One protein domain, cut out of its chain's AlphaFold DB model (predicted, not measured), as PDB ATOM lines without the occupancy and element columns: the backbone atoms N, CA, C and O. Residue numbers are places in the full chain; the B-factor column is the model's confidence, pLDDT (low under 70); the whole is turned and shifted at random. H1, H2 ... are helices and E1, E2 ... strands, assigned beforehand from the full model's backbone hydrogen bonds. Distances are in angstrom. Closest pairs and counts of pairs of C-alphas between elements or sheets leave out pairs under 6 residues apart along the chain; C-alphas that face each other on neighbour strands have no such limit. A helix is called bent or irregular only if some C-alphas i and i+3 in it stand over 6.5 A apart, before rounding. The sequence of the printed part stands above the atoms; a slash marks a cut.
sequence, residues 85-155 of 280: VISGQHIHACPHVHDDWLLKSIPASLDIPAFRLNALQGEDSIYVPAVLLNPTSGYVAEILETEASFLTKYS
ATOM      1  N   VAL A  85     -41.565  16.062 101.568       95.31
ATOM      2  CA  VAL A  85     -40.176  16.508 101.663       95.31
ATOM      3  C   VAL A  85     -39.607  16.598 100.249       95.31
ATOM      4  O   VAL A  85     -39.597  15.610  99.512       95.31
ATOM      5  N   ILE A  86     -39.166  17.793  99.864       96.31
ATOM      6  CA  ILE A  86     -38.553  18.077  98.565       96.31
ATOM      7  C   ILE A  86     -37.234  18.815  98.762       96.31
ATOM      8  O   ILE A  86     -37.084  19.572  99.716       96.31
ATOM      9  N   SER A  87     -36.299  18.656  97.831       97.06
ATOM     10  CA  SER A  87     -35.052  19.417  97.876       97.06
ATOM     11  C   SER A  87     -35.252  20.855  97.393       97.06
ATOM     12  O   SER A  87     -36.049  21.121  96.487       97.06
ATOM     13  N   GLY A  88     -34.460  21.790  97.915       95.94
ATOM     14  CA  GLY A  88     -34.400  23.164  97.413       95.94
ATOM     15  C   GLY A  88     -34.059  23.215  95.919       95.94
ATOM     16  O   GLY A  88     -34.589  24.040  95.182       95.94
ATOM     17  N   GLN A  89     -33.261  22.263  95.420       96.31
ATOM     18  CA  GLN A  89     -33.000  22.109  93.989       96.31
ATOM     19  C   GLN A  89     -34.286  21.845  93.190       96.31
ATOM     20  O   GLN A  89     -34.427  22.366  92.084       96.31
ATOM     21  N   HIS A  90     -35.219  21.056  93.730       95.50
ATOM     22  CA  HIS A  90     -36.515  20.829  93.096       95.50
ATOM     23  C   HIS A  90     -37.360  22.110  93.067       95.50
ATOM     24  O   HIS A  90     -37.947  22.419  92.033       95.50
ATOM     25  N   ILE A  91     -37.358  22.890  94.155       94.62
ATOM     26  CA  ILE A  91     -38.024  24.204  94.211       94.62
ATOM     27  C   ILE A  91     -37.442  25.137  93.140       94.62
ATOM     28  O   ILE A  91     -38.182  25.710  92.344       94.62
ATOM     29  N   HIS A  92     -36.114  25.228  93.040       93.12
ATOM     30  CA  HIS A  92     -35.433  26.085  92.064       93.12
ATOM     31  C   HIS A  92     -35.683  25.695  90.607       93.12
ATOM     32  O   HIS A  92     -35.596  26.543  89.721       93.12
ATOM     33  N   ALA A  93     -35.962  24.418  90.343       91.94
ATOM     34  CA  ALA A  93     -36.264  23.936  89.002       91.94
ATOM     35  C   ALA A  93     -37.668  24.348  88.521       91.94
ATOM     36  O   ALA A  93     -37.960  24.211  87.331       91.94
ATOM     37  N   CYS A  94     -38.536  24.848  89.408       88.94
ATOM     38  CA  CYS A  94     -39.867  25.318  89.043       88.94
ATOM     39  C   CYS A  94     -39.782  26.656  88.278       88.94
ATOM     40  O   CYS A  94     -39.263  27.633  88.822       88.94
ATOM     41  N   PRO A  95     -40.329  26.759  87.048       84.81
ATOM     42  CA  PRO A  95     -40.272  27.995  86.260       84.81
ATOM     43  C   PRO A  95     -40.862  29.217  86.976       84.81
ATOM     44  O   PRO A  95     -40.351  30.325  86.831       84.81
ATOM     45  N   HIS A  96     -41.900  29.015  87.792       82.38
ATOM     46  CA  HIS A  96     -42.587  30.085  88.521       82.38
ATOM     47  C   HIS A  96     -41.759  30.672  89.677       82.38
ATOM     48  O   HIS A  96     -42.037  31.779  90.121       82.38
ATOM     49  N   VAL A  97     -40.706  29.981  90.126       83.12
ATOM     50  CA  VAL A  97     -39.776  30.473  91.160       83.12
ATOM     51  C   VAL A  97     -38.774  31.485  90.583       83.12
ATOM     52  O   VAL A  97     -38.058  32.150  91.329       83.12
ATOM     53  N   HIS A  98     -38.714  31.659  89.255       78.38
ATOM     54  CA  HIS A  98     -37.717  32.522  88.622       78.38
ATOM     55  C   HIS A  98     -37.743  33.978  89.119       78.38
ATOM     56  O   HIS A  98     -36.687  34.596  89.164       78.38
ATOM     57  N   ASP A  99     -38.874  34.525  89.550       83.00
ATOM     58  CA  ASP A  99     -38.924  35.912  90.039       83.00
ATOM     59  C   ASP A  99     -39.201  36.010  91.549       83.00
ATOM     60  O   ASP A  99     -39.326  37.108  92.090       83.00
ATOM     61  N   ASP A 100     -39.203  34.873  92.253       89.50
ATOM     62  CA  ASP A 100     -39.414  34.804  93.697       89.50
ATOM     63  C   ASP A 100     -38.079  34.666  94.447       89.50
ATOM     64  O   ASP A 100     -37.466  33.598  94.533       89.50
ATOM     65  N   TRP A 101     -37.606  35.783  95.000       90.50
ATOM     66  CA  TRP A 101     -36.346  35.834  95.742       90.50
ATOM     67  C   TRP A 101     -36.394  35.071  97.067       90.50
ATOM     68  O   TRP A 101     -35.347  34.614  97.528       90.50
ATOM     69  N   LEU A 102     -37.573  34.917  97.676       93.69
ATOM     70  CA  LEU A 102     -37.717  34.192  98.934       93.69
ATOM     71  C   LEU A 102     -37.493  32.698  98.693       93.69
ATOM     72  O   LEU A 102     -36.652  32.088  99.354       93.69
ATOM     73  N   LEU A 103     -38.172  32.136  97.692       94.50
ATOM     74  CA  LEU A 103     -38.043  30.722  97.336       94.50
ATOM     75  C   LEU A 103     -36.663  30.389  96.753       94.50
ATOM     76  O   LEU A 103     -36.113  29.336  97.061       94.50
ATOM     77  N   LYS A 104     -36.051  31.304  95.989       93.25
ATOM     78  CA  LYS A 104     -34.664  31.159  95.503       93.25
ATOM     79  C   LYS A 104     -33.595  31.197  96.593       93.25
ATOM     80  O   LYS A 104     -32.459  30.796  96.342       93.25
ATOM     81  N   SER A 105     -33.917  31.749  97.760       94.81
ATOM     82  CA  SER A 105     -32.968  31.848  98.873       94.81
ATOM     83  C   SER A 105     -32.857  30.542  99.665       94.81
ATOM     84  O   SER A 105     -32.011  30.436 100.551       94.81
ATOM     85  N   ILE A 106     -33.690  29.542  99.360       96.19
ATOM     86  CA  ILE A 106     -33.632  28.224  99.989       96.19
ATOM     87  C   ILE A 106     -32.374  27.494  99.486       96.19
ATOM     88  O   ILE A 106     -32.159  27.404  98.280       96.19
ATOM     89  N   PRO A 107     -31.513  26.945 100.356       96.75
ATOM     90  CA  PRO A 107     -30.340  26.209  99.894       96.75
ATOM     91  C   PRO A 107     -30.726  25.009  99.024       96.75
ATOM     92  O   PRO A 107     -31.566  24.196  99.398       96.75
ATOM     93  N   ALA A 108     -30.076  24.855  97.867       96.06
ATOM     94  CA  ALA A 108     -30.441  23.819  96.895       96.06
ATOM     95  C   ALA A 108     -30.321  22.382  97.446       96.06
ATOM     96  O   ALA A 108     -31.035  21.487  97.000       96.06
ATOM     97  N   SER A 109     -29.419  22.161  98.405       96.31
ATOM     98  CA  SER A 109     -29.198  20.869  99.063       96.31
ATOM     99  C   SER A 109     -30.114  20.608 100.258       96.31
ATOM    100  O   SER A 109     -30.051  19.516 100.812       96.31
ATOM    101  N   LEU A 110     -30.897  21.597 100.698       97.25
ATOM    102  CA  LEU A 110     -31.770  21.446 101.854       97.25
ATOM    103  C   LEU A 110     -33.056  20.737 101.439       97.25
ATOM    104  O   LEU A 110     -33.749  21.195 100.533       97.25
ATOM    105  N   ASP A 111     -33.378  19.654 102.131       96.50
ATOM    106  CA  ASP A 111     -34.685  19.017 102.049       96.50
ATOM    107  C   ASP A 111     -35.661  19.732 102.990       96.50
ATOM    108  O   ASP A 111     -35.337  20.004 104.146       96.50
ATOM    109  N   ILE A 112     -36.847  20.067 102.484       95.38
ATOM    110  CA  ILE A 112     -37.850  20.859 103.194       95.38
ATOM    111  C   ILE A 112     -39.259  20.291 102.958       95.38
ATOM    112  O   ILE A 112     -39.596  19.957 101.816       95.38
ATOM    113  N   PRO A 113     -40.111  20.175 103.995       94.25
ATOM    114  CA  PRO A 113     -41.523  19.867 103.805       94.25
ATOM    115  C   PRO A 113     -42.204  20.964 102.984       94.25
ATOM    116  O   PRO A 113     -42.096  22.150 103.300       94.25
ATOM    117  N   ALA A 114     -42.927  20.575 101.940       93.75
ATOM    118  CA  ALA A 114     -43.618  21.495 101.050       93.75
ATOM    119  C   ALA A 114     -44.987  20.963 100.625       93.75
ATOM    120  O   ALA A 114     -45.166  19.767 100.368       93.75
ATOM    121  N   PHE A 115     -45.938  21.880 100.479       92.50
ATOM    122  CA  PHE A 115     -47.216  21.600  99.838       92.50
ATOM    123  C   PHE A 115     -47.116  21.868  98.341       92.50
ATOM    124  O   PHE A 115     -46.401  22.770  97.896       92.50
ATOM    125  N   ARG A 116     -47.849  21.080  97.555       92.69
ATOM    126  CA  ARG A 116     -48.044  21.352  96.132       92.69
ATOM    127  C   ARG A 116     -49.268  22.244  95.977       92.69
ATOM    128  O   ARG A 116     -50.374  21.809  96.279       92.69
ATOM    129  N   LEU A 117     -49.075  23.450  95.463       91.44
ATOM    130  CA  LEU A 117     -50.158  24.332  95.050       91.44
ATOM    131  C   LEU A 117     -50.414  24.155  93.555       91.44
ATOM    132  O   LEU A 117     -49.470  24.072  92.765       91.44
ATOM    133  N   ASN A 118     -51.685  24.105  93.172       91.75
ATOM    134  CA  ASN A 118     -52.098  24.042  91.774       91.75
ATOM    135  C   ASN A 118     -52.590  25.419  91.330       91.75
ATOM    136  O   ASN A 118     -53.209  26.144  92.111       91.75
ATOM    137  N   ALA A 119     -52.333  25.770  90.075       91.62
ATOM    138  CA  ALA A 119     -52.916  26.959  89.484       91.62
ATOM    139  C   ALA A 119     -54.448  26.834  89.430       91.62
ATOM    140  O   ALA A 119     -54.986  25.765  89.150       91.62
ATOM    141  N   LEU A 120     -55.153  27.950  89.645       90.88
ATOM    142  CA  LEU A 120     -56.616  28.002  89.509       90.88
ATOM    143  C   LEU A 120     -57.077  27.724  88.071       90.88
ATOM    144  O   LEU A 120     -58.204  27.293  87.844       90.88
ATOM    145  N   GLN A 121     -56.213  28.007  87.095       89.50
ATOM    146  CA  GLN A 121     -56.446  27.743  85.681       89.50
ATOM    147  C   GLN A 121     -55.223  27.054  85.080       89.50
ATOM    148  O   GLN A 121     -54.094  27.493  85.291       89.50
ATOM    149  N   GLY A 122     -55.462  26.015  84.280       90.06
ATOM    150  CA  GLY A 122     -54.408  25.234  83.635       90.06
ATOM    151  C   GLY A 122     -53.932  24.049  84.476       90.06
ATOM    152  O   GLY A 122     -54.629  23.590  85.375       90.06
ATOM    153  N   GLU A 123     -52.755  23.529  84.131       90.62
ATOM    154  CA  GLU A 123     -52.150  22.341  84.761       90.62
ATOM    155  C   GLU A 123     -50.888  22.680  85.572       90.62
ATOM    156  O   GLU A 123     -50.221  21.788  86.106       90.62
ATOM    157  N   ASP A 124     -50.556  23.969  85.667       90.94
ATOM    158  CA  ASP A 124     -49.366  24.443  86.360       90.94
ATOM    159  C   ASP A 124     -49.458  24.165  87.864       90.94
ATOM    160  O   ASP A 124     -50.524  24.196  88.485       90.94
ATOM    161  N   SER A 125     -48.305  23.887  88.469       91.69
ATOM    162  CA  SER A 125     -48.201  23.693  89.911       91.69
ATOM    163  C   SER A 125     -46.831  24.105  90.421       91.69
ATOM    164  O   SER A 125     -45.834  24.030  89.698       91.69
ATOM    165  N   ILE A 126     -46.789  24.507  91.682       93.00
ATOM    166  CA  ILE A 126     -45.578  24.921  92.381       93.00
ATOM    167  C   ILE A 126     -45.518  24.225  93.735       93.00
ATOM    168  O   ILE A 126     -46.546  23.970  94.362       93.00
ATOM    169  N   TYR A 127     -44.310  23.912  94.188       93.56
ATOM    170  CA  TYR A 127     -44.098  23.508  95.567       93.56
ATOM    171  C   TYR A 127     -43.694  24.705  96.416       93.56
ATOM    172  O   TYR A 127     -42.750  25.417  96.077       93.56
ATOM    173  N   VAL A 128     -44.389  24.888  97.534       93.44
ATOM    174  CA  VAL A 128     -44.143  25.969  98.489       93.44
ATOM    175  C   VAL A 128     -43.853  25.353  99.859       93.44
ATOM    176  O   VAL A 128     -44.606  24.470 100.284       93.44
ATOM    177  N   PRO A 129     -42.780  25.776 100.554       94.50
ATOM    178  CA  PRO A 129     -42.474  25.309 101.902       94.50
ATOM    179  C   PRO A 129     -43.687  25.365 102.834       94.50
ATOM    180  O   PRO A 129     -44.356  26.393 102.925       94.50
ATOM    181  N   ALA A 130     -43.935  24.276 103.561       92.75
ATOM    182  CA  ALA A 130     -45.093  24.136 104.439       92.75
ATOM    183  C   ALA A 130     -45.146  25.248 105.493       92.75
ATOM    184  O   ALA A 130     -46.205  25.818 105.729       92.75
ATOM    185  N   VAL A 131     -43.984  25.639 106.030       93.12
ATOM    186  CA  VAL A 131     -43.850  26.727 107.011       93.12
ATOM    187  C   VAL A 131     -44.348  28.086 106.500       93.12
ATOM    188  O   VAL A 131     -44.706  28.931 107.311       93.12
ATOM    189  N   LEU A 132     -44.377  28.334 105.185       93.12
ATOM    190  CA  LEU A 132     -44.874  29.603 104.635       93.12
ATOM    191  C   LEU A 132     -46.403  29.659 104.567       93.12
ATOM    192  O   LEU A 132     -46.956  30.750 104.622       93.12
ATOM    193  N   LEU A 133     -47.056  28.502 104.433       89.69
ATOM    194  CA  LEU A 133     -48.506  28.382 104.244       89.69
ATOM    195  C   LEU A 133     -49.240  27.998 105.527       89.69
ATOM    196  O   LEU A 133     -50.412  28.320 105.695       89.69
ATOM    197  N   ASN A 134     -48.564  27.267 106.413       87.00
ATOM    198  CA  ASN A 134     -49.129  26.805 107.665       87.00
ATOM    199  C   ASN A 134     -48.171  27.135 108.823       87.00
ATOM    200  O   ASN A 134     -47.183  26.418 109.022       87.00
ATOM    201  N   PRO A 135     -48.426  28.212 109.589       82.50
ATOM    202  CA  PRO A 135     -47.553  28.675 110.665       82.50
ATOM    203  C   PRO A 135     -47.689  27.847 111.956       82.50
ATOM    204  O   PRO A 135     -47.593  28.393 113.056       82.50
ATOM    205  N   THR A 136     -47.918  26.533 111.859       83.56
ATOM    206  CA  THR A 136     -48.012  25.669 113.044       83.56
ATOM    207  C   THR A 136     -46.672  25.569 113.756       83.56
ATOM    208  O   THR A 136     -45.593  25.587 113.152       83.56
ATOM    209  N   SER A 137     -46.741  25.386 115.075       78.56
ATOM    210  CA  SER A 137     -45.556  25.216 115.919       78.56
ATOM    211  C   SER A 137     -44.649  24.067 115.452       78.56
ATOM    212  O   SER A 137     -43.429  24.178 115.559       78.56
ATOM    213  N   GLY A 138     -45.230  23.009 114.871       84.31
ATOM    214  CA  GLY A 138     -44.504  21.870 114.309       84.31
ATOM    215  C   GLY A 138     -43.597  22.251 113.137       84.31
ATOM    216  O   GLY A 138     -42.388  22.032 113.210       84.31
ATOM    217  N   TYR A 139     -44.147  22.869 112.085       86.94
ATOM    218  CA  TYR A 139     -43.351  23.265 110.914       86.94
ATOM    219  C   TYR A 139     -42.349  24.369 111.240       86.94
ATOM    220  O   TYR A 139     -41.231  24.366 110.727       86.94
ATOM    221  N   VAL A 140     -42.717  25.303 112.120       88.88
ATOM    222  CA  VAL A 140     -41.790  26.341 112.578       88.88
ATOM    223  C   VAL A 140     -40.602  25.710 113.305       88.88
ATOM    224  O   VAL A 140     -39.460  26.010 112.958       88.88
ATOM    225  N   ALA A 141     -40.840  24.811 114.265       88.94
ATOM    226  CA  ALA A 141     -39.771  24.145 115.009       88.94
ATOM    227  C   ALA A 141     -38.841  23.326 114.099       88.94
ATOM    228  O   ALA A 141     -37.627  23.362 114.284       88.94
ATOM    229  N   GLU A 142     -39.395  22.635 113.099       88.62
ATOM    230  CA  GLU A 142     -38.614  21.853 112.136       88.62
ATOM    231  C   GLU A 142     -37.663  22.732 111.307       88.62
ATOM    232  O   GLU A 142     -36.514  22.360 111.081       88.62
ATOM    233  N   ILE A 143     -38.109  23.923 110.895       92.38
ATOM    234  CA  ILE A 143     -37.336  24.817 110.022       92.38
ATOM    235  C   ILE A 143     -36.355  25.709 110.783       92.38
ATOM    236  O   ILE A 143     -35.320  26.083 110.221       92.38
ATOM    237  N   LEU A 144     -36.636  26.044 112.046       93.38
ATOM    238  CA  LEU A 144     -35.788  26.925 112.860       93.38
ATOM    239  C   LEU A 144     -34.343  26.425 112.995       93.38
ATOM    240  O   LEU A 144     -33.424  27.240 113.022       93.38
ATOM    241  N   GLU A 145     -34.139  25.110 113.010       92.00
ATOM    242  CA  GLU A 145     -32.817  24.481 113.136       92.00
ATOM    243  C   GLU A 145     -32.113  24.264 111.781       92.00
ATOM    244  O   GLU A 145     -31.073  23.610 111.703       92.00
ATOM    245  N   THR A 146     -32.665  24.813 110.694       94.81
ATOM    246  CA  THR A 146     -32.128  24.674 109.334       94.81
ATOM    247  C   THR A 146     -31.562  25.988 108.793       94.81
ATOM    248  O   THR A 146     -31.833  27.086 109.290       94.81
ATOM    249  N   GLU A 147     -30.827  25.897 107.685       95.75
ATOM    250  CA  GLU A 147     -30.377  27.062 106.912       95.75
ATOM    251  C   GLU A 147     -31.544  27.879 106.314       95.75
ATOM    252  O   GLU A 147     -31.357  29.035 105.937       95.75
ATOM    253  N   ALA A 148     -32.761  27.317 106.268       96.12
ATOM    254  CA  ALA A 148     -33.978  28.004 105.839       96.12
ATOM    255  C   ALA A 148     -34.787  28.617 106.997       96.12
ATOM    256  O   ALA A 148     -35.920  29.052 106.790       96.12
ATOM    257  N   SER A 149     -34.216  28.729 108.202       95.94
ATOM    258  CA  SER A 149     -34.868  29.357 109.366       95.94
ATOM    259  C   SER A 149     -35.412  30.765 109.094       95.94
ATOM    260  O   SER A 149     -36.387  31.184 109.719       95.94
ATOM    261  N   PHE A 150     -34.856  31.493 108.118       96.12
ATOM    262  CA  PHE A 150     -35.364  32.799 107.691       96.12
ATOM    263  C   PHE A 150     -36.816  32.763 107.185       96.12
ATOM    264  O   PHE A 150     -37.501  33.778 107.307       96.12
ATOM    265  N   LEU A 151     -37.298  31.622 106.671       95.62
ATOM    266  CA  LEU A 151     -38.675  31.455 106.192       95.62
ATOM    267  C   LEU A 151     -39.705  31.667 107.307       95.62
ATOM    268  O   LEU A 151     -40.798  32.154 107.040       95.62
ATOM    269  N   THR A 152     -39.342  31.394 108.562       94.19
ATOM    270  CA  THR A 152     -40.230  31.594 109.722       94.19
ATOM    271  C   THR A 152     -40.678  33.047 109.889       94.19
ATOM    272  O   THR A 152     -41.767  33.299 110.389       94.19
ATOM    273  N   LYS A 153     -39.890  34.017 109.402       93.44
ATOM    274  CA  LYS A 153     -40.242  35.450 109.416       93.44
ATOM    275  C   LYS A 153     -41.361  35.810 108.437       93.44
ATOM    276  O   LYS A 153     -41.941  36.883 108.555       93.44
ATOM    277  N   TYR A 154     -41.611  34.935 107.468       92.56
ATOM    278  CA  TYR A 154     -42.612  35.083 106.413       92.56
ATOM    279  C   TYR A 154     -43.741  34.055 106.557       92.56
ATOM    280  O   TYR A 154     -44.581  33.935 105.675       92.56
ATOM    281  N   SER A 155     -43.744  33.310 107.664       91.19
ATOM    282  CA  SER A 155     -44.781  32.346 107.999       91.19
ATOM    283  C   SER A 155     -46.076  33.083 108.333       91.19
ATOM    284  O   SER A 155     -46.100  33.951 109.210       91.19
TER     285      SER A 155
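What this domain is: This is residues 85 to 155 of the 280 residues of the protein "YcaO domain-containing protein" of Pseudomonas sp. MYb187 (UniProt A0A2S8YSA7). A twisted antiparallel hairpin, E2 and E3, runs through the middle, with three short helices, H1 to H3, beside it and a second cluster of three, H4 to H6, at the end away from its turn. The short strand E1 pairs with the first residues of E2, while E3 pairs farther along it. The printed part has 71 residues, with six named helices and three named strands in the order E1 H1 H2 H3 E2 E3 H4 H5 H6. The sheet's order is E1 E2 E3, all antiparallel, and the class is mixed, helices and strands. The whole is compact, with a radius of gyration of the C-alphas of 11.7 A, yet elongated, spanning 35 by 22 by 19 A.

Where its parts are: Find C-alpha 111 at (-34.685, 19.017, 102.049); from there E2, residues 111 to 118, runs 20.8 A. E3, residues 125 to 129, returns over 13.4 A. Go back to C-alpha 85 at (-40.176, 16.508, 101.663) for E1, residues 85 to 87, 7.0 A. Next come H1, residues 88 to 92, 6.2 A; H2, residues 95 to 99, 8.9 A; and H3, residues 101 to 104, 5.0 A. H2 is irregular: C-alphas 96 and 99 are 7.0 A apart. After E3 look for H4, residues 130 to 133, 5.5 A; H5, residues 137 to 144, 10.4 A; and H6, residues 149 to 154, 10.1 A, ending at C-alpha 154 (-42.612, 35.083, 106.413).

How they stand to each other: In the hairpin of E2 and E3, look for N 117 and O 126, 2.8 A apart and within hydrogen-bond range. Between the antiparallel E1 and E2, N 112 and O 86 are 2.8 A apart. H1 is on the sheet at a height over the sheet of 4.6 A, over none of its strands. H1 touches H3, the closest C-alphas being those of His 92 and Lys 104, 6.2 A. H2 only grazes the sheet with residues 95 to 97. H4 touches H6, closest at the C-alphas of Leu 132 and Tyr 154, 6.2 A. H5 touches H6 at a steep tilt of 52 degrees, opposite ways, with the C-alphas of Ile 143 and Ser 149 closest at 5.2 A. Every O i to N i+4 pair is within range in H1 and H5; H2 has 0 of 1 and H6 0 of 2, against 1 of 2 and 3 of 3 O i to N i+3 pairs, and H3 and H4 are too short for an i+4 pair.

The domain as a whole: The two C-alphas farthest apart, those of Gly 122 and Glu 145, are 36.6 A apart. The printed part has no cut and no long link. The mean pLDDT of the printed part is 91.8, and no printed residue is under 70.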